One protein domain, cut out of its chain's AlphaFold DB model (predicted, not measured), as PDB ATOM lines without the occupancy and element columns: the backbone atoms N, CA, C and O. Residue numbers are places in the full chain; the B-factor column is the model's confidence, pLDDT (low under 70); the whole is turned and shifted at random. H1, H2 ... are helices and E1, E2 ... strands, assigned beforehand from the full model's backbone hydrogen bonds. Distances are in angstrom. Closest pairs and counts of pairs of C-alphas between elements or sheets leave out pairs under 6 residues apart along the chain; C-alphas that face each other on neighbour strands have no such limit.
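Overview. This is residues 49 to 199 of the 203 residues of an uncharacterized protein of Bdellovibrionaceae bacterium (UniProt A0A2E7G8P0). What would one see first? Helix H2 packs on two small sheets at once, E2-E4-E3 and the strongly twisted E5-E6-E7, and H1 is on the other face of the second. The pair of E1 and E8 packs on E5 at one end of the long axis, and H3 makes the far end. What is it built of? The printed part has 151 residues, mixed in class, with five named helices and eight named strands in the order E1 H1 H2 E2 H3 E3 E4 H4 E5 H5 E6 E7 E8; the sheets are antiparallel. The whole is compact, radius of gyration of the C-alphas 15.5 A, and spans 43 by 32 by 32 A.

Arrangement. What does E1 pair with? E1, residues 54 to 57, is antiparallel to E8, residues 192 to 194, with N 57 and O 192 within hydrogen-bond range at 2.8 A. What is H1 on? H1, residues 60 to 68, is on the sheet of E5, residues 151 to 158, E6, residues 167 to 172, and E7, residues 177 to 182, at a height of 7.2 A; their N 152 and O 171 are 2.8 A apart, and N 170 and O 179 of the hairpin E6 and E7 2.9 A. The closest C-alphas of H1 and E5, Lys 60 and Trp 153, are 6.0 A apart. Where is H2? H2, residues 77 to 85, is on the opposite face, along E6 at 22 degrees on the local plane, and also over E2, residues 90 to 92, and E4, residues 129 to 136, at a height of 8.7 A. N 134 and O 92 are 2.8 A apart, and N 132 and O 120 of the hairpin E4 and E3, residues 118 to 123, 2.7 A. H3, residues 104 to 111, only grazes that sheet; E2, H3, E3 are a split strand-helix-strand unit, E4 between its two strands, with a right-handed crossover. What of the helix backbones? In H1, H2 and H3 every O i to N i+4 pair is within hydrogen-bond range; H4, residues 146 to 149, and H5, residues 160 to 163, are too short for one.

Along the chain. Where does E1 begin? C-alpha 54 is at (21.936, 25.924, 56.418). Which elements are longest? The longest strands by residues are E4 and E5, 8 residues each: E4 measures 20.3 A from first to last C-alpha and bends by 50 degrees at residue 132, and E5 measures 16.5 A and bends by 91 degrees at residue 155; the longest helices by residues are H1 and H2, 9 residues each. Where does E8 end? C-alpha 194 is at (20.490, 23.497, 52.077).

Size, cuts and confidence. How far does it reach? The two C-alphas farthest apart, Arg 70 and Ala 104, are 44.3 A apart. Is it whole and sure? The printed part has no cut, and E2 to H3 is a long link of 11 residues. Residues 184 to 190 and residue 199 are under 70 in pLDDT.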
ATOM      1  N   LEU A  49      27.914  15.887  47.404       86.44
ATOM      2  CA  LEU A  49      26.807  16.459  48.172       86.44
ATOM      3  C   LEU A  49      27.171  16.641  49.656       86.44
ATOM      4  O   LEU A  49      27.202  15.682  50.425       86.44
ATOM      5  N   SER A  50      27.370  17.890  50.087       87.94
ATOM      6  CA  SER A  50      27.745  18.234  51.471       87.94
ATOM      7  C   SER A  50      26.773  17.695  52.529       87.94
ATOM      8  O   SER A  50      25.634  17.353  52.217       87.94
ATOM      9  N   GLY A  51      27.144  17.747  53.811       88.31
ATOM     10  CA  GLY A  51      26.169  17.757  54.910       88.31
ATOM     11  C   GLY A  51      25.205  18.958  54.846       88.31
ATOM     12  O   GLY A  51      25.213  19.747  53.893       88.31
ATOM     13  N   ILE A  52      24.354  19.116  55.861       92.44
ATOM     14  CA  ILE A  52      23.444  20.270  55.954       92.44
ATOM     15  C   ILE A  52      24.243  21.516  56.343       92.44
ATOM     16  O   ILE A  52      24.829  21.565  57.418       92.44
ATOM     17  N   LEU A  53      24.247  22.533  55.480       94.00
ATOM     18  CA  LEU A  53      25.026  23.762  55.678       94.00
ATOM     19  C   LEU A  53      24.186  24.937  56.181       94.00
ATOM     20  O   LEU A  53      24.714  25.863  56.795       94.00
ATOM     21  N   LYS A  54      22.882  24.930  55.903       94.56
ATOM     22  CA  LYS A  54      21.936  25.924  56.418       94.56
ATOM     23  C   LYS A  54      20.556  25.303  56.535       94.56
ATOM     24  O   LYS A  54      20.118  24.615  55.619       94.56
ATOM     25  N   LYS A  55      19.876  25.578  57.642       93.50
ATOM     26  CA  LYS A  55      18.462  25.250  57.832       93.50
ATOM     27  C   LYS A  55      17.606  26.483  57.598       93.50
ATOM     28  O   LYS A  55      18.112  27.607  57.563       93.50
ATOM     29  N   ASN A  56      16.303  26.266  57.517       90.75
ATOM     30  CA  ASN A  56      15.321  27.334  57.599       90.75
ATOM     31  C   ASN A  56      15.387  28.357  56.444       90.75
ATOM     32  O   ASN A  56      15.090  29.541  56.610       90.75
ATOM     33  N   VAL A  57      15.774  27.904  55.249       92.19
ATOM     34  CA  VAL A  57      15.875  28.742  54.050       92.19
ATOM     35  C   VAL A  57      14.515  28.835  53.367       92.19
ATOM     36  O   VAL A  57      13.925  27.816  53.000       92.19
ATOM     37  N   LYS A  58      14.019  30.067  53.204       88.56
ATOM     38  CA  LYS A  58      12.654  30.344  52.735       88.56
ATOM     39  C   LYS A  58      12.480  30.169  51.235       88.56
ATOM     40  O   LYS A  58      11.440  29.679  50.818       88.56
ATOM     41  N   THR A  59      13.477  30.549  50.437       89.75
ATOM     42  CA  THR A  59      13.360  30.520  48.977       89.75
ATOM     43  C   THR A  59      14.479  29.715  48.325       89.75
ATOM     44  O   THR A  59      15.604  29.627  48.828       89.75
ATOM     45  N   LYS A  60      14.196  29.171  47.135       91.88
ATOM     46  CA  LYS A  60      15.225  28.568  46.279       91.88
ATOM     47  C   LYS A  60      16.322  29.572  45.910       91.88
ATOM     48  O   LYS A  60      17.473  29.177  45.739       91.88
ATOM     49  N   MET A  61      15.977  30.852  45.753       92.19
ATOM     50  CA  MET A  61      16.938  31.897  45.391       92.19
ATOM     51  C   MET A  61      17.969  32.103  46.504       92.19
ATOM     52  O   MET A  61      19.163  32.031  46.224       92.19
ATOM     53  N   ASP A  62      17.520  32.204  47.757       93.75
ATOM     54  CA  ASP A  62      18.403  32.305  48.927       93.75
ATOM     55  C   ASP A  62      19.312  31.077  49.056       93.75
ATOM     56  O   ASP A  62      20.486  31.190  49.407       93.75
ATOM     57  N   ALA A  63      18.784  29.884  48.762       94.81
ATOM     58  CA  ALA A  63      19.565  28.649  48.768       94.81
ATOM     59  C   ALA A  63      20.658  28.658  47.684       94.81
ATOM     60  O   ALA A  63      21.799  28.276  47.953       94.81
ATOM     61  N   LYS A  64      20.330  29.129  46.471       94.12
ATOM     62  CA  LYS A  64      21.297  29.285  45.371       94.12
ATOM     63  C   LYS A  64      22.390  30.282  45.729       94.12
ATOM     64  O   LYS A  64      23.565  29.972  45.549       94.12
ATOM     65  N   GLU A  65      22.012  31.449  46.241       96.19
ATOM     66  CA  GLU A  65      22.959  32.482  46.653       96.19
ATOM     67  C   GLU A  65      23.864  31.992  47.788       96.19
ATOM     68  O   GLU A  65      25.081  32.160  47.732       96.19
ATOM     69  N   PHE A  66      23.301  31.284  48.770       95.94
ATOM     70  CA  PHE A  66      24.063  30.706  49.873       95.94
ATOM     71  C   PHE A  66      25.165  29.742  49.409       95.94
ATOM     72  O   PHE A  66      26.288  29.825  49.922       95.94
ATOM     73  N   CYS A  67      24.860  28.837  48.467       95.19
ATOM     74  CA  CYS A  67      25.861  27.931  47.896       95.19
ATOM     75  C   CYS A  67      26.880  28.699  47.045       95.19
ATOM     76  O   CYS A  67      28.085  28.508  47.213       95.19
ATOM     77  N   LYS A  68      26.418  29.631  46.198       93.00
ATOM     78  CA  LYS A  68      27.285  30.443  45.332       93.00
ATOM     79  C   LYS A  68      28.315  31.243  46.134       93.00
ATOM     80  O   LYS A  68      29.489  31.243  45.776       93.00
ATOM     81  N   ASN A  69      27.910  31.851  47.249       95.56
ATOM     82  CA  ASN A  69      28.794  32.627  48.132       95.56
ATOM     83  C   ASN A  69      29.872  31.773  48.828       95.56
ATOM     84  O   ASN A  69      30.759  32.316  49.479       95.56
ATOM     85  N   ARG A  70      29.807  30.442  48.697       93.00
ATOM     86  CA  ARG A  70      30.815  29.482  49.174       93.00
ATOM     87  C   ARG A  70      31.631  28.862  48.040       93.00
ATOM     88  O   ARG A  70      32.367  27.916  48.284       93.00
ATOM     89  N   GLY A  71      31.472  29.344  46.806       91.06
ATOM     90  CA  GLY A  71      32.079  28.713  45.634       91.06
ATOM     91  C   GLY A  71      31.512  27.318  45.346       91.06
ATOM     92  O   GLY A  71      32.199  26.489  44.761       91.06
ATOM     93  N   MET A  72      30.279  27.047  45.780       93.06
ATOM     94  CA  MET A  72      29.585  25.769  45.625       93.06
ATOM     95  C   MET A  72      28.319  25.944  44.778       93.06
ATOM     96  O   MET A  72      27.844  27.062  44.559       93.06
ATOM     97  N   LEU A  73      27.716  24.837  44.348       91.56
ATOM     98  CA  LEU A  73      26.467  24.855  43.579       91.56
ATOM     99  C   LEU A  73      25.290  24.338  44.405       91.56
ATOM    100  O   LEU A  73      25.441  23.446  45.234       91.56
ATOM    101  N   LEU A  74      24.093  24.883  44.174       94.25
ATOM    102  CA  LEU A  74      22.878  24.257  44.697       94.25
ATOM    103  C   LEU A  74      22.586  22.995  43.859       94.25
ATOM    104  O   LEU A  74      22.480  23.127  42.634       94.25
ATOM    105  N   PRO A  75      22.416  21.810  44.472       94.12
ATOM    106  CA  PRO A  75      22.247  20.558  43.745       94.12
ATOM    107  C   PRO A  75      20.974  20.566  42.903       94.12
ATOM    108  O   PRO A  75      19.943  21.107  43.313       94.12
ATOM    109  N   PHE A  76      21.026  19.954  41.730       92.75
ATOM    110  CA  PHE A  76      19.855  19.603  40.943       92.75
ATOM    111  C   PHE A  76      19.074  18.474  41.620       92.75
ATOM    112  O   PHE A  76      19.559  17.759  42.496       92.75
ATOM    113  N   ILE A  77      17.833  18.274  41.183       95.19
ATOM    114  CA  ILE A  77      17.021  17.159  41.676       95.19
ATOM    115  C   ILE A  77      17.626  15.790  41.331       95.19
ATOM    116  O   ILE A  77      17.408  14.821  42.049       95.19
ATOM    117  N   ARG A  78      18.420  15.726  40.254       93.19
ATOM    118  CA  ARG A  78      19.156  14.527  39.842       93.19
ATOM    119  C   ARG A  78      20.198  14.112  40.884       93.19
ATOM    120  O   ARG A  78      20.210  12.949  41.256       93.19
ATOM    121  N   ASP A  79      20.956  15.059  41.437       92.94
ATOM    122  CA  ASP A  79      21.960  14.768  42.472       92.94
ATOM    123  C   ASP A  79      21.318  14.139  43.722       92.94
ATOM    124  O   ASP A  79      21.860  13.224  44.339       92.94
ATOM    125  N   TYR A  80      20.113  14.592  44.084       94.56
ATOM    126  CA  TYR A  80      19.346  14.000  45.181       94.56
ATOM    127  C   TYR A  80      18.754  12.630  44.839       94.56
ATOM    128  O   TYR A  80      18.686  11.770  45.715       94.56
ATOM    129  N   ALA A  81      18.331  12.412  43.592       94.62
ATOM    130  CA  ALA A  81      17.859  11.107  43.138       94.62
ATOM    131  C   ALA A  81      18.993  10.072  43.175       94.62
ATOM    132  O   ALA A  81      18.804   8.981  43.706       94.62
ATOM    133  N   GLU A  82      20.181  10.445  42.699       92.19
ATOM    134  CA  GLU A  82      21.392   9.624  42.763       92.19
ATOM    135  C   GLU A  82      21.786   9.350  44.215       92.19
ATOM    136  O   GLU A  82      21.952   8.193  44.599       92.19
ATOM    137  N   TYR A  83      21.800  10.374  45.076       91.88
ATOM    138  CA  TYR A  83      21.970  10.185  46.518       91.88
ATOM    139  C   TYR A  83      20.950   9.186  47.090       91.88
ATOM    140  O   TYR A  83      21.307   8.304  47.866       91.88
ATOM    141  N   ALA A  84      19.679   9.270  46.708       94.69
ATOM    142  CA  ALA A  84      18.661   8.349  47.193       94.69
ATOM    143  C   ALA A  84      18.824   6.919  46.650       94.69
ATOM    144  O   ALA A  84      18.491   5.965  47.361       94.69
ATOM    145  N   GLN A  85      19.374   6.734  45.443       92.94
ATOM    146  CA  GLN A  85      19.698   5.403  44.910       92.94
ATOM    147  C   GLN A  85      20.713   4.672  45.778       92.94
ATOM    148  O   GLN A  85      20.571   3.475  46.021       92.94
ATOM    149  N   THR A  86      21.678   5.404  46.333       90.12
ATOM    150  CA  THR A  86      22.666   4.854  47.275       90.12
ATOM    151  C   THR A  86      22.028   4.325  48.561       90.12
ATOM    152  O   THR A  86      22.634   3.569  49.314       90.12
ATOM    153  N   ARG A  87      20.762   4.689  48.790       91.88
ATOM    154  CA  ARG A  87      19.928   4.249  49.904       91.88
ATOM    155  C   ARG A  87      18.808   3.308  49.478       91.88
ATOM    156  O   ARG A  87      17.936   3.023  50.287       91.88
ATOM    157  N   GLY A  88      18.817   2.797  48.252       94.94
ATOM    158  CA  GLY A  88      17.859   1.793  47.785       94.94
ATOM    159  C   GLY A  88      16.681   2.332  46.975       94.94
ATOM    160  O   GLY A  88      15.900   1.523  46.475       94.94
ATOM    161  N   ALA A  89      16.563   3.653  46.781       96.88
ATOM    162  CA  ALA A  89      15.665   4.186  45.756       96.88
ATOM    163  C   ALA A  89      16.116   3.733  44.354       96.88
ATOM    164  O   ALA A  89      17.224   3.226  44.160       96.88
ATOM    165  N   LYS A  90      15.265   3.925  43.345       97.19
ATOM    166  CA  LYS A  90      15.587   3.574  41.958       97.19
ATOM    167  C   LYS A  90      15.390   4.761  41.031       97.19
ATOM    168  O   LYS A  90      14.376   5.448  41.103       97.19
ATOM    169  N   MET A  91      16.335   4.932  40.115       94.62
ATOM    170  CA  MET A  91      16.260   5.863  38.999       94.62
ATOM    171  C   MET A  91      16.484   5.082  37.703       94.62
ATOM    172  O   MET A  91      17.348   4.207  37.654       94.62
ATOM    173  N   ILE A  92      15.682   5.366  36.682       95.31
ATOM    174  CA  ILE A  92      15.802   4.784  35.341       95.31
ATOM    175  C   ILE A  92      15.845   5.937  34.341       95.31
ATOM    176  O   ILE A  92      14.975   6.809  34.361       95.31
ATOM    177  N   GLU A  93      16.843   5.942  33.461       92.94
ATOM    178  CA  GLU A  93      16.898   6.901  32.356       92.94
ATOM    179  C   GLU A  93      15.835   6.580  31.304       92.94
ATOM    180  O   GLU A  93      15.592   5.415  30.983       92.94
ATOM    181  N   THR A  94      15.222   7.618  30.737       92.38
ATOM    182  CA  THR A  94      14.372   7.447  29.553       92.38
ATOM    183  C   THR A  94      15.226   7.120  28.331       92.38
ATOM    184  O   THR A  94      16.310   7.675  28.136       92.38
ATOM    185  N   LYS A  95      14.711   6.261  27.452       93.38
ATOM    186  CA  LYS A  95      15.283   5.991  26.125       93.38
ATOM    187  C   LYS A  95      15.110   7.171  25.161       93.38
ATOM    188  O   LYS A  95      15.696   7.160  24.080       93.38
ATOM    189  N   TYR A  96      14.325   8.181  25.537       93.88
ATOM    190  CA  TYR A  96      13.926   9.304  24.689       93.88
ATOM    191  C   TYR A  96      14.195  10.673  25.354       93.88
ATOM    192  O   TYR A  96      13.282  11.487  25.506       93.88
ATOM    193  N   PRO A  97      15.449  10.984  25.738       83.38
ATOM    194  CA  PRO A  97      15.781  12.132  26.597       83.38
ATOM    195  C   PRO A  97      15.494  13.514  25.991       83.38
ATOM    196  O   PRO A  97      15.435  14.501  26.724       83.38
ATOM    197  N   ASN A  98      15.323  13.596  24.669       84.56
ATOM    198  CA  ASN A  98      15.037  14.835  23.940       84.56
ATOM    199  C   ASN A  98      13.664  14.818  23.249       84.56
ATOM    200  O   ASN A  98      13.364  15.709  22.462       84.56
ATOM    201  N   THR A  99      12.830  13.816  23.526       92.50
ATOM    202  CA  THR A  99      11.498  13.692  22.929       92.50
ATOM    203  C   THR A  99      10.445  14.236  23.885       92.50
ATOM    204  O   THR A  99      10.522  14.037  25.100       92.50
ATOM    205  N   ALA A 100       9.453  14.938  23.336       95.12
ATOM    206  CA  ALA A 100       8.356  15.488  24.120       95.12
ATOM    207  C   ALA A 100       7.641  14.386  24.918       95.12
ATOM    208  O   ALA A 100       7.368  13.309  24.392       95.12
ATOM    209  N   PHE A 101       7.281  14.673  26.171       93.12
ATOM    210  CA  PHE A 101       6.606  13.692  27.035       93.12
ATOM    211  C   PHE A 101       5.239  13.221  26.494       93.12
ATOM    212  O   PHE A 101       4.738  12.181  26.908       93.12
ATOM    213  N   SER A 102       4.640  13.991  25.581       94.88
ATOM    214  CA  SER A 102       3.382  13.683  24.900       94.88
ATOM    215  C   SER A 102       3.548  12.796  23.660       94.88
ATOM    216  O   SER A 102       2.550  12.443  23.036       94.88
ATOM    217  N   ASP A 103       4.778  12.475  23.251       97.94
ATOM    218  CA  ASP A 103       5.028  11.588  22.115       97.94
ATOM    219  C   ASP A 103       4.588  10.153  22.437       97.94
ATOM    220  O   ASP A 103       4.815   9.640  23.537       97.94
ATOM    221  N   ALA A 104       3.989   9.476  21.456       98.00
ATOM    222  CA  ALA A 104       3.447   8.130  21.622       98.00
ATOM    223  C   ALA A 104       4.493   7.107  22.105       98.00
ATOM    224  O   ALA A 104       4.157   6.205  22.876       98.00
ATOM    225  N   LYS A 105       5.763   7.238  21.697       97.75
ATOM    226  CA  LYS A 105       6.841   6.333  22.133       97.75
ATOM    227  C   LYS A 105       7.202   6.547  23.601       97.75
ATOM    228  O   LYS A 105       7.467   5.574  24.303       97.75
ATOM    229  N   VAL A 106       7.166   7.795  24.068       96.88
ATOM    230  CA  VAL A 106       7.430   8.147  25.470       96.88
ATOM    231  C   VAL A 106       6.275   7.697  26.362       96.88
ATOM    232  O   VAL A 106       6.502   7.085  27.403       96.88
ATOM    233  N   ILE A 107       5.033   7.913  25.921       96.56
ATOM    234  CA  ILE A 107       3.836   7.425  26.621       96.56
ATOM    235  C   ILE A 107       3.886   5.899  26.766       96.56
ATOM    236  O   ILE A 107       3.634   5.375  27.853       96.56
ATOM    237  N   LYS A 108       4.258   5.189  25.693       97.81
ATOM    238  CA  LYS A 108       4.423   3.734  25.722       97.81
ATOM    239  C   LYS A 108       5.501   3.309  26.721       97.81
ATOM    240  O   LYS A 108       5.218   2.463  27.564       97.81
ATOM    241  N   GLU A 109       6.687   3.921  26.674       97.56
ATOM    242  CA  GLU A 109       7.764   3.640  27.635       97.56
ATOM    243  C   GLU A 109       7.284   3.806  29.081       97.56
ATOM    244  O   GLU A 109       7.499   2.918  29.903       97.56
ATOM    245  N   TYR A 110       6.588   4.905  29.383       95.88
ATOM    246  CA  TYR A 110       6.084   5.164  30.728       95.88
ATOM    247  C   TYR A 110       5.056   4.118  31.182       95.88
ATOM    248  O   TYR A 110       5.088   3.687  32.333       95.88
ATOM    249  N   SER A 111       4.176   3.669  30.280       95.75
ATOM    250  CA  SER A 111       3.158   2.651  30.582       95.75
ATOM    251  C   SER A 111       3.727   1.255  30.858       95.75
ATOM    252  O   SER A 111       3.076   0.450  31.519       95.75
ATOM    253  N   GLU A 112       4.939   0.972  30.374       96.81
ATOM    254  CA  GLU A 112       5.629  -0.311  30.547       96.81
ATOM    255  C   GLU A 112       6.535  -0.334  31.794       96.81
ATOM    256  O   GLU A 112       7.138  -1.365  32.105       96.81
ATOM    257  N   LEU A 113       6.649   0.782  32.525       96.44
ATOM    258  CA  LEU A 113       7.458   0.833  33.740       96.44
ATOM    259  C   LEU A 113       6.863  -0.025  34.863       96.44
ATOM    260  O   LEU A 113       5.642  -0.145  34.995       96.44
ATOM    261  N   PRO A 114       7.716  -0.565  35.754       95.69
ATOM    262  CA  PRO A 114       7.236  -1.206  36.965       95.69
ATOM    263  C   PRO A 114       6.375  -0.250  37.807       95.69
ATOM    264  O   PRO A 114       6.604   0.965  37.798       95.69
ATOM    265  N   PRO A 115       5.449  -0.780  38.625       93.50
ATOM    266  CA  PRO A 115       4.691   0.032  39.566       93.50
ATOM    267  C   PRO A 115       5.597   0.891  40.459       93.50
ATOM    268  O   PRO A 115       6.723   0.502  40.785       93.50
ATOM    269  N   HIS A 116       5.059   2.020  40.929       93.00
ATOM    270  CA  HIS A 116       5.719   2.989  41.819       93.00
ATOM    271  C   HIS A 116       6.837   3.830  41.187       93.00
ATOM    272  O   HIS A 116       7.510   4.564  41.916       93.00
ATOM    273  N   PHE A 117       7.051   3.737  39.876       97.81
ATOM    274  CA  PHE A 117       7.841   4.723  39.149       97.81
ATOM    275  C   PHE A 117       6.973   5.906  38.731       97.81
ATOM    276  O   PHE A 117       5.817   5.740  38.348       97.81
ATOM    277  N   TYR A 118       7.549   7.101  38.784       97.00
ATOM    278  CA  TYR A 118       6.953   8.315  38.245       97.00
ATOM    279  C   TYR A 118       7.998   9.140  37.497       97.00
ATOM    280  O   TYR A 118       9.199   9.039  37.751       97.00
ATOM    281  N   ALA A 119       7.545   9.941  36.536       97.00
ATOM    282  CA  ALA A 119       8.427  10.760  35.716       97.00
ATOM    283  C   ALA A 119       8.827  12.066  36.421       97.00
ATOM    284  O   ALA A 119       7.986  12.796  36.955       97.00
ATOM    285  N   ILE A 120      10.117  12.390  36.356       97.25
ATOM    286  CA  ILE A 120      10.664  13.711  36.666       97.25
ATOM    287  C   ILE A 120      10.867  14.457  35.355       97.25
ATOM    288  O   ILE A 120      11.472  13.931  34.425       97.25
ATOM    289  N   TYR A 121      10.389  15.696  35.279       95.38
ATOM    290  CA  TYR A 121      10.340  16.465  34.038       95.38
ATOM    291  C   TYR A 121      11.365  17.597  34.039       95.38
ATOM    292  O   TYR A 121      11.712  18.148  35.084       95.38
ATOM    293  N   LYS A 122      11.806  17.997  32.847       90.69
ATOM    294  CA  LYS A 122      12.600  19.214  32.624       90.69
ATOM    295  C   LYS A 122      12.213  19.867  31.300       90.69
ATOM    296  O   LYS A 122      11.526  19.256  30.486       90.69
ATOM    297  N   LYS A 123      12.686  21.093  31.075       87.56
ATOM    298  CA  LYS A 123      12.759  21.674  29.729       87.56
ATOM    299  C   LYS A 123      14.141  21.382  29.141       87.56
ATOM    300  O   LYS A 123      15.134  21.522  29.857       87.56
ATOM    301  N   ASN A 124      14.198  20.930  27.891       83.12
ATOM    302  CA  ASN A 124      15.453  20.792  27.147       83.12
ATOM    303  C   ASN A 124      15.937  22.171  26.635       83.12
ATOM    304  O   ASN A 124      15.328  23.201  26.935       83.12
ATOM    305  N   SER A 125      17.034  22.204  25.872       81.00
ATOM    306  CA  SER A 125      17.598  23.440  25.298       81.00
ATOM    307  C   SER A 125      16.663  24.163  24.325       81.00
ATOM    308  O   SER A 125      16.793  25.367  24.139       81.00
ATOM    309  N   GLU A 126      15.709  23.447  23.735       85.62
ATOM    310  CA  GLU A 126      14.701  23.981  22.811       85.62
ATOM    311  C   GLU A 126      13.452  24.493  23.547       85.62
ATOM    312  O   GLU A 126      12.524  25.012  22.933       85.62
ATOM    313  N   GLY A 127      13.396  24.344  24.875       82.94
ATOM    314  CA  GLY A 127      12.237  24.704  25.688       82.94
ATOM    315  C   GLY A 127      11.126  23.647  25.716       82.94
ATOM    316  O   GLY A 127      10.139  23.835  26.436       82.94
ATOM    317  N   THR A 128      11.294  22.526  25.010       90.56
ATOM    318  CA  THR A 128      10.358  21.394  25.001       90.56
ATOM    319  C   THR A 128      10.409  20.645  26.327       90.56
ATOM    320  O   THR A 128      11.477  20.423  26.905       90.56
ATOM    321  N   ILE A 129       9.239  20.240  26.823       94.19
ATOM    322  CA  ILE A 129       9.130  19.455  28.053       94.19
ATOM    323  C   ILE A 129       9.421  17.995  27.748       94.19
ATOM    324  O   ILE A 129       8.715  17.352  26.971       94.19
ATOM    325  N   VAL A 130      10.439  17.476  28.416       91.44
ATOM    326  CA  VAL A 130      10.928  16.109  28.257       91.44
ATOM    327  C   VAL A 130      10.984  15.425  29.616       91.44
ATOM    328  O   VAL A 130      11.030  16.078  30.669       91.44
ATOM    329  N   ILE A 131      11.005  14.097  29.600       94.81
ATOM    330  CA  ILE A 131      11.285  13.311  30.799       94.81
ATOM    331  C   ILE A 131      12.788  13.399  31.063       94.81
ATOM    332  O   ILE A 131      13.608  13.122  30.193       94.81
ATOM    333  N   ASN A 132      13.160  13.843  32.261       92.12
ATOM    334  CA  ASN A 132      14.548  13.837  32.700       92.12
ATOM    335  C   ASN A 132      14.973  12.418  33.082       92.12
ATOM    336  O   ASN A 132      15.995  11.953  32.602       92.12
ATOM    337  N   PHE A 133      14.189  11.768  33.944       96.31
ATOM    338  CA  PHE A 133      14.359  10.383  34.383       96.31
ATOM    339  C   PHE A 133      13.068   9.888  35.048       96.31
ATOM    340  O   PHE A 133      12.211  10.688  35.437       96.31
ATOM    341  N   TYR A 134      12.945   8.577  35.215       98.25
ATOM    342  CA  TYR A 134      11.917   7.943  36.035       98.25
ATOM    343  C   TYR A 134      12.479   7.619  37.409       98.25
ATOM    344  O   TYR A 134      13.616   7.162  37.527       98.25
ATOM    345  N   TYR A 135      11.684   7.822  38.448       98.44
ATOM    346  CA  TYR A 135      12.129   7.679  39.825       98.44
ATOM    347  C   TYR A 135      11.140   6.872  40.654       98.44
ATOM    348  O   TYR A 135       9.931   6.955  40.450       98.44
ATOM    349  N   SER A 136      11.660   6.092  41.596       98.19
ATOM    350  CA  SER A 136      10.874   5.363  42.579       98.19
ATOM    351  C   SER A 136      11.552   5.408  43.938       98.19
ATOM    352  O   SER A 136      12.718   5.045  44.082       98.19
ATOM    353  N   THR A 137      10.783   5.767  44.961       97.00
ATOM    354  CA  THR A 137      11.197   5.706  46.370       97.00
ATOM    355  C   THR A 137      11.052   4.312  46.971       97.00
ATOM    356  O   THR A 137      11.348   4.107  48.149       97.00
ATOM    357  N   LYS A 138      10.585   3.330  46.187       95.62
ATOM    358  CA  LYS A 138      10.417   1.956  46.655       95.62
ATOM    359  C   LYS A 138      11.764   1.414  47.130       95.62
ATOM    360  O   LYS A 138      12.691   1.303  46.335       95.62
ATOM    361  N   ASN A 139      11.819   1.033  48.408       96.00
ATOM    362  CA  ASN A 139      13.004   0.563  49.143       96.00
ATOM    363  C   ASN A 139      14.012   1.647  49.561       96.00
ATOM    364  O   ASN A 139      15.119   1.307  49.976       96.00
ATOM    365  N   TYR A 140      13.653   2.931  49.493       96.75
ATOM    366  CA  TYR A 140      14.491   3.987  50.055       96.75
ATOM    367  C   TYR A 140      14.644   3.822  51.574       96.75
ATOM    368  O   TYR A 140      13.671   3.845  52.331       96.75
ATOM    369  N   ASN A 141      15.892   3.703  52.019       95.00
ATOM    370  CA  ASN A 141      16.274   3.615  53.419       95.00
ATOM    371  C   ASN A 141      16.587   5.009  53.953       95.00
ATOM    372  O   ASN A 141      17.633   5.594  53.666       95.00
ATOM    373  N   ARG A 142      15.671   5.535  54.760       93.06
ATOM    374  CA  ARG A 142      15.775   6.864  55.358       93.06
ATOM    375  C   ARG A 142      17.100   7.051  56.133       93.06
ATOM    376  O   ARG A 142      17.414   6.218  56.983       93.06
ATOM    377  N   PRO A 143      17.849   8.150  55.904       88.00
ATOM    378  CA  PRO A 143      18.991   8.518  56.733       88.00
ATOM    379  C   PRO A 143      18.589   8.735  58.190       88.00
ATOM    380  O   PRO A 143      17.476   9.167  58.485       88.00
ATOM    381  N   LEU A 144      19.526   8.509  59.104       84.62
ATOM    382  CA  LEU A 144      19.360   8.932  60.491       84.62
ATOM    383  C   LEU A 144      19.546  10.451  60.618       84.62
ATOM    384  O   LEU A 144      20.128  11.103  59.748       84.62
ATOM    385  N   GLY A 145      19.049  11.000  61.725       85.12
ATOM    386  CA  GLY A 145      19.216  12.410  62.063       85.12
ATOM    387  C   GLY A 145      18.591  13.364  61.044       85.12
ATOM    388  O   GLY A 145      17.614  13.049  60.361       85.12
ATOM    389  N   ASP A 146      19.165  14.560  60.959       86.81
ATOM    390  CA  ASP A 146      18.591  15.667  60.195       86.81
ATOM    391  C   ASP A 146      18.515  15.400  58.692       86.81
ATOM    392  O   ASP A 146      17.560  15.820  58.045       86.81
ATOM    393  N   LEU A 147      19.447  14.622  58.131       86.50
ATOM    394  CA  LEU A 147      19.396  14.234  56.717       86.50
ATOM    395  C   LEU A 147      18.121  13.465  56.362       86.50
ATOM    396  O   LEU A 147      17.632  13.563  55.238       86.50
ATOM    397  N   GLY A 148      17.586  12.703  57.315       88.44
ATOM    398  CA  GLY A 148      16.318  12.009  57.166       88.44
ATOM    399  C   GLY A 148      15.120  12.808  57.662       88.44
ATOM    400  O   GLY A 148      13.998  12.379  57.436       88.44
ATOM    401  N   ASN A 149      15.287  13.917  58.376       89.88
ATOM    402  CA  ASN A 149      14.165  14.687  58.926       89.88
ATOM    403  C   ASN A 149      13.841  15.933  58.101       89.88
ATOM    404  O   ASN A 149      12.687  16.355  58.098       89.88
ATOM    405  N   ASP A 150      14.825  16.468  57.384       93.56
ATOM    406  CA  ASP A 150      14.691  17.721  56.661       93.56
ATOM    407  C   ASP A 150      14.197  17.523  55.221       93.56
ATOM    408  O   ASP A 150      14.286  16.456  54.603       93.56
ATOM    409  N   GLU A 151      13.683  18.617  54.675       94.75
ATOM    410  CA  GLU A 151      13.373  18.771  53.264       94.75
ATOM    411  C   GLU A 151      14.388  19.724  52.639       94.75
ATOM    412  O   GLU A 151      14.792  20.701  53.269       94.75
ATOM    413  N   PHE A 152      14.782  19.471  51.396       95.62
ATOM    414  CA  PHE A 152      15.919  20.146  50.788       95.62
ATOM    415  C   PHE A 152      15.548  20.928  49.538       95.62
ATOM    416  O   PHE A 152      14.813  20.442  48.670       95.62
ATOM    417  N   TRP A 153      16.110  22.133  49.431       95.88
ATOM    418  CA  TRP A 153      16.068  22.896  48.189       95.88
ATOM    419  C   TRP A 153      16.900  22.217  47.104       95.88
ATOM    420  O   TRP A 153      18.013  21.751  47.351       95.88
ATOM    421  N   THR A 154      16.372  22.242  45.881       94.94
ATOM    422  CA  THR A 154      17.122  21.898  44.669       94.94
ATOM    423  C   THR A 154      17.160  23.091  43.727       94.94
ATOM    424  O   THR A 154      16.344  24.006  43.823       94.94
ATOM    425  N   SER A 155      18.106  23.107  42.794       93.56
ATOM    426  CA  SER A 155      18.212  24.140  41.764       93.56
ATOM    427  C   SER A 155      17.203  23.955  40.624       93.56
ATOM    428  O   SER A 155      16.925  24.927  39.904       93.56
ATOM    429  N   SER A 156      16.624  22.755  40.504       93.50
ATOM    430  CA  SER A 156      15.671  22.349  39.473       93.50
ATOM    431  C   SER A 156      14.296  23.004  39.645       93.50
ATOM    432  O   SER A 156      13.874  23.371  40.742       93.50
ATOM    433  N   SER A 157      13.582  23.168  38.533       92.06
ATOM    434  CA  SER A 157      12.202  23.665  38.504       92.06
ATOM    435  C   SER A 157      11.328  22.637  37.799       92.06
ATOM    436  O   SER A 157      11.769  22.037  36.815       92.06
ATOM    437  N   ARG A 158      10.090  22.469  38.255       91.69
ATOM    438  CA  ARG A 158       9.095  21.664  37.549       91.69
ATOM    439  C   ARG A 158       8.420  22.540  36.484       91.69
ATOM    440  O   ARG A 158       8.002  23.656  36.805       91.69
ATOM    441  N   PRO A 159       8.324  22.091  35.217       90.88
ATOM    442  CA  PRO A 159       7.652  22.862  34.173       90.88
ATOM    443  C   PRO A 159       6.199  23.184  34.554       90.88
ATOM    444  O   PRO A 159       5.461  22.295  34.984       90.88
ATOM    445  N   LYS A 160       5.784  24.450  34.390       88.75
ATOM    446  CA  LYS A 160       4.442  24.941  34.763       88.75
ATOM    447  C   LYS A 160       3.342  24.137  34.082       88.75
ATOM    448  O   LYS A 160       2.302  23.889  34.674       88.75
ATOM    449  N   GLU A 161       3.579  23.741  32.845       88.75
ATOM    450  CA  GLU A 161       2.645  23.019  31.993       88.75
ATOM    451  C   GLU A 161       2.355  21.601  32.522       88.75
ATOM    452  O   GLU A 161       1.331  21.027  32.179       88.75
ATOM    453  N   ILE A 162       3.212  21.061  33.403       85.94
ATOM    454  CA  ILE A 162       2.983  19.784  34.095       85.94
ATOM    455  C   ILE A 162       2.189  19.977  35.397       85.94
ATOM    456  O   ILE A 162       1.363  19.138  35.739       85.94
ATOM    457  N   SER A 163       2.461  21.036  36.166       79.44
ATOM    458  CA  SER A 163       1.831  21.263  37.481       79.44
ATOM    459  C   SER A 163       0.617  22.197  37.455       79.44
ATOM    460  O   SER A 163      -0.068  22.316  38.463       79.44
ATOM    461  N   GLY A 164       0.364  22.910  36.357       84.62
ATOM    462  CA  GLY A 164      -0.624  23.995  36.264       84.62
ATOM    463  C   GLY A 164      -0.162  25.326  36.885       84.62
ATOM    464  O   GLY A 164      -0.696  26.386  36.566       84.62
ATOM    465  N   TYR A 165       0.876  25.307  37.723       82.75
ATOM    466  CA  TYR A 165       1.467  26.473  38.390       82.75
ATOM    467  C   TYR A 165       2.997  26.394  38.402       82.75
ATOM    468  O   TYR A 165       3.575  25.321  38.230       82.75
ATOM    469  N   LEU A 166       3.668  27.535  38.597       83.06
ATOM    470  CA  LEU A 166       5.123  27.570  38.749       83.06
ATOM    471  C   LEU A 166       5.514  26.850  40.039       83.06
ATOM    472  O   LEU A 166       5.076  27.245  41.120       83.06
ATOM    473  N   SER A 167       6.338  25.812  39.926       89.19
ATOM    474  CA  SER A 167       6.788  25.054  41.085       89.19
ATOM    475  C   SER A 167       8.250  24.642  40.990       89.19
ATOM    476  O   SER A 167       8.815  24.480  39.905       89.19
ATOM    477  N   ASP A 168       8.866  24.497  42.154       92.12
ATOM    478  CA  ASP A 168      10.259  24.103  42.305       92.12
ATOM    479  C   ASP A 168      10.336  22.700  42.894       92.12
ATOM    480  O   ASP A 168       9.581  22.371  43.811       92.12
ATOM    481  N   TYR A 169      11.238  21.874  42.362       95.06
ATOM    482  CA  TYR A 169      11.462  20.547  42.920       95.06
ATOM    483  C   TYR A 169      12.174  20.653  44.268       95.06
ATOM    484  O   TYR A 169      13.114  21.437  44.442       95.06
ATOM    485  N   ILE A 170      11.744  19.818  45.202       95.44
ATOM    486  CA  ILE A 170      12.353  19.625  46.514       95.44
ATOM    487  C   ILE A 170      12.621  18.138  46.717       95.44
ATOM    488  O   ILE A 170      11.941  17.291  46.132       95.44
ATOM    489  N   PHE A 171      13.575  17.827  47.583       96.69
ATOM    490  CA  PHE A 171      13.821  16.460  48.022       96.69
ATOM    491  C   PHE A 171      13.383  16.287  49.476       96.69
ATOM    492  O   PHE A 171      13.760  17.082  50.339       96.69
ATOM    493  N   LEU A 172      12.585  15.262  49.760       96.44
ATOM    494  CA  LEU A 172      12.107  14.946  51.103       96.44
ATOM    495  C   LEU A 172      13.038  13.910  51.738       96.44
ATOM    496  O   LEU A 172      12.914  12.720  51.458       96.44
ATOM    497  N   GLY A 173      13.937  14.320  52.639       95.00
ATOM    498  CA  GLY A 173      14.902  13.409  53.271       95.00
ATOM    499  C   GLY A 173      14.243  12.225  53.987       95.00
ATOM    500  O   GLY A 173      14.769  11.108  53.977       95.00
ATOM    501  N   LYS A 174      13.041  12.450  54.534       95.19
ATOM    502  CA  LYS A 174      12.234  11.458  55.258       95.19
ATOM    503  C   LYS A 174      11.766  10.285  54.414       95.19
ATOM    504  O   LYS A 174      11.824   9.153  54.889       95.19
ATOM    505  N   SER A 175      11.280  10.551  53.212       96.25
ATOM    506  CA  SER A 175      10.695   9.538  52.326       96.25
ATOM    507  C   SER A 175      11.567   9.227  51.113       96.25
ATOM    508  O   SER A 175      11.272   8.286  50.384       96.25
ATOM    509  N   GLY A 176      12.614  10.021  50.879       95.62
ATOM    510  CA  GLY A 176      13.394   9.994  49.645       95.62
ATOM    511  C   GLY A 176      12.614  10.531  48.450       95.62
ATOM    512  O   GLY A 176      13.037  10.346  47.315       95.62
ATOM    513  N   ASP A 177      11.450  11.136  48.681       96.94
ATOM    514  CA  ASP A 177      10.521  11.515  47.628       96.94
ATOM    515  C   ASP A 177      10.886  12.854  46.989       96.94
ATOM    516  O   ASP A 177      11.414  13.760  47.640       96.94
ATOM    517  N   ILE A 178      10.585  12.970  45.698       96.56
ATOM    518  CA  ILE A 178      10.766  14.182  44.910       96.56
ATOM    519  C   ILE A 178       9.406  14.851  44.788       96.56
ATOM    520  O   ILE A 178       8.537  14.412  44.035       96.56
ATOM    521  N   ASN A 179       9.237  15.949  45.513       92.94
ATOM    522  CA  ASN A 179       7.991  16.703  45.522       92.94
ATOM    523  C   ASN A 179       8.199  18.086  44.885       92.94
ATOM    524  O   ASN A 179       9.311  18.451  44.496       92.94
ATOM    525  N   SER A 180       7.132  18.864  44.743       90.12
ATOM    526  CA  SER A 180       7.188  20.217  44.195       90.12
ATOM    527  C   SER A 180       6.463  21.211  45.088       90.12
ATOM    528  O   SER A 180       5.341  20.955  45.514       90.12
ATOM    529  N   VAL A 181       7.076  22.369  45.321       88.31
ATOM    530  CA  VAL A 181       6.457  23.487  46.047       88.31
ATOM    531  C   VAL A 181       6.064  24.585  45.075       88.31
ATOM    532  O   VAL A 181       6.848  24.964  44.206       88.31
ATOM    533  N   SER A 182       4.833  25.078  45.203       83.06
ATOM    534  CA  SER A 182       4.349  26.206  44.407       83.06
ATOM    535  C   SER A 182       5.060  27.491  44.815       83.06
ATOM    536  O   SER A 182       5.116  27.808  46.004       83.06
ATOM    537  N   LYS A 183       5.507  28.276  43.832       73.50
ATOM    538  CA  LYS A 183       6.058  29.621  44.068       73.50
ATOM    539  C   LYS A 183       5.026  30.598  44.633       73.50
ATOM    540  O   LYS A 183       5.370  31.552  45.313       73.50
ATOM    541  N   ASN A 184       3.741  30.335  44.409       64.81
ATOM    542  CA  ASN A 184       2.669  31.186  44.929       64.81
ATOM    543  C   ASN A 184       2.363  30.908  46.416       64.81
ATOM    544  O   ASN A 184       1.625  31.671  47.030       64.81
ATOM    545  N   ASN A 185       2.933  29.840  46.993       58.16
ATOM    546  CA  ASN A 185       2.771  29.451  48.399       58.16
ATOM    547  C   ASN A 185       4.053  29.671  49.225       58.16
ATOM    548  O   ASN A 185       4.210  29.063  50.282       58.16
ATOM    549  N   GLU A 186       4.956  30.559  48.789       53.19
ATOM    550  CA  GLU A 186       6.209  30.885  49.501       53.19
ATOM    551  C   GLU A 186       5.992  31.429  50.936       53.19
ATOM    552  O   GLU A 186       6.928  31.466  51.732       53.19
ATOM    553  N   ASN A 187       4.748  31.770  51.305       49.91
ATOM    554  CA  ASN A 187       4.351  32.209  52.648       49.91
ATOM    555  C   ASN A 187       3.879  31.090  53.601       49.91
ATOM    556  O   ASN A 187       3.584  31.383  54.760       49.91
ATOM    557  N   LEU A 188       3.807  29.824  53.173       49.97
ATOM    558  CA  LEU A 188       3.323  28.725  54.020       49.97
ATOM    559  C   LEU A 188       4.480  27.828  54.498       49.97
ATOM    560  O   LEU A 188       4.902  26.895  53.823       49.97
ATOM    561  N   THR A 189       4.986  28.155  55.688       51.28
ATOM    562  CA  THR A 189       5.422  27.244  56.774       51.28
ATOM    563  C   THR A 189       6.513  26.181  56.566       51.28
ATOM    564  O   THR A 189       6.957  25.618  57.564       51.28
ATOM    565  N   TYR A 190       7.024  25.917  55.364       59.66
ATOM    566  CA  TYR A 190       7.995  24.830  55.152       59.66
ATOM    567  C   TYR A 190       9.355  25.378  54.740       59.66
ATOM    568  O   TYR A 190       9.738  25.372  53.571       59.66
ATOM    569  N   GLN A 191      10.085  25.895  55.725       79.62
ATOM    570  CA  GLN A 191      11.469  26.301  55.533       79.62
ATOM    571  C   GLN A 191      12.319  25.054  55.241       79.62
ATOM    572  O   GLN A 191      12.127  24.015  55.874       79.62
ATOM    573  N   LYS A 192      13.233  25.135  54.271       90.94
ATOM    574  CA  LYS A 192      14.022  23.979  53.812       90.94
ATOM    575  C   LYS A 192      15.478  24.096  54.210       90.94
ATOM    576  O   LYS A 192      15.997  25.187  54.461       90.94
ATOM    577  N   SER A 193      16.143  22.958  54.213       95.06
ATOM    578  CA  SER A 193      17.570  22.850  54.436       95.06
ATOM    579  C   SER A 193      18.338  22.899  53.122       95.06
ATOM    580  O   SER A 193      17.828  22.595  52.040       95.06
ATOM    581  N   VAL A 194      19.589  23.330  53.212       95.31
ATOM    582  CA  VAL A 194      20.490  23.497  52.077       95.31
ATOM    583  C   VAL A 194      21.696  22.601  52.280       95.31
ATOM    584  O   VAL A 194      22.443  22.738  53.251       95.31
ATOM    585  N   ARG A 195      21.875  21.700  51.319       94.38
ATOM    586  CA  ARG A 195      23.138  21.028  51.014       94.38
ATOM    587  C   ARG A 195      23.648  21.642  49.713       94.38
ATOM    588  O   ARG A 195      22.836  22.064  48.887       94.38
ATOM    589  N   CYS A 196      24.957  21.707  49.537       94.38
ATOM    590  CA  CYS A 196      25.579  22.231  48.326       94.38
ATOM    591  C   CYS A 196      26.468  21.157  47.689       94.38
ATOM    592  O   CYS A 196      26.966  20.268  48.380       94.38
ATOM    593  N   LEU A 197      26.679  21.263  46.379       89.88
ATOM    594  CA  LEU A 197      27.679  20.493  45.659       89.88
ATOM    595  C   LEU A 197      29.041  21.168  45.796       89.88
ATOM    596  O   LEU A 197      29.181  22.345  45.447       89.88
ATOM    597  N   LYS A 198      30.030  20.440  46.319       83.75
ATOM    598  CA  LYS A 198      31.433  20.867  46.276       83.75
ATOM    599  C   LYS A 198      31.841  20.938  44.805       83.75
ATOM    600  O   LYS A 198      31.595  19.996  44.058       83.75
ATOM    601  N   ASN A 199      32.427  22.056  44.383       67.94
ATOM    602  CA  ASN A 199      33.110  22.072  43.099       67.94
ATOM    603  C   ASN A 199      34.319  21.147  43.239       67.94
ATOM    604  O   ASN A 199      35.225  21.439  44.019       67.94
TER     605      ASN A 199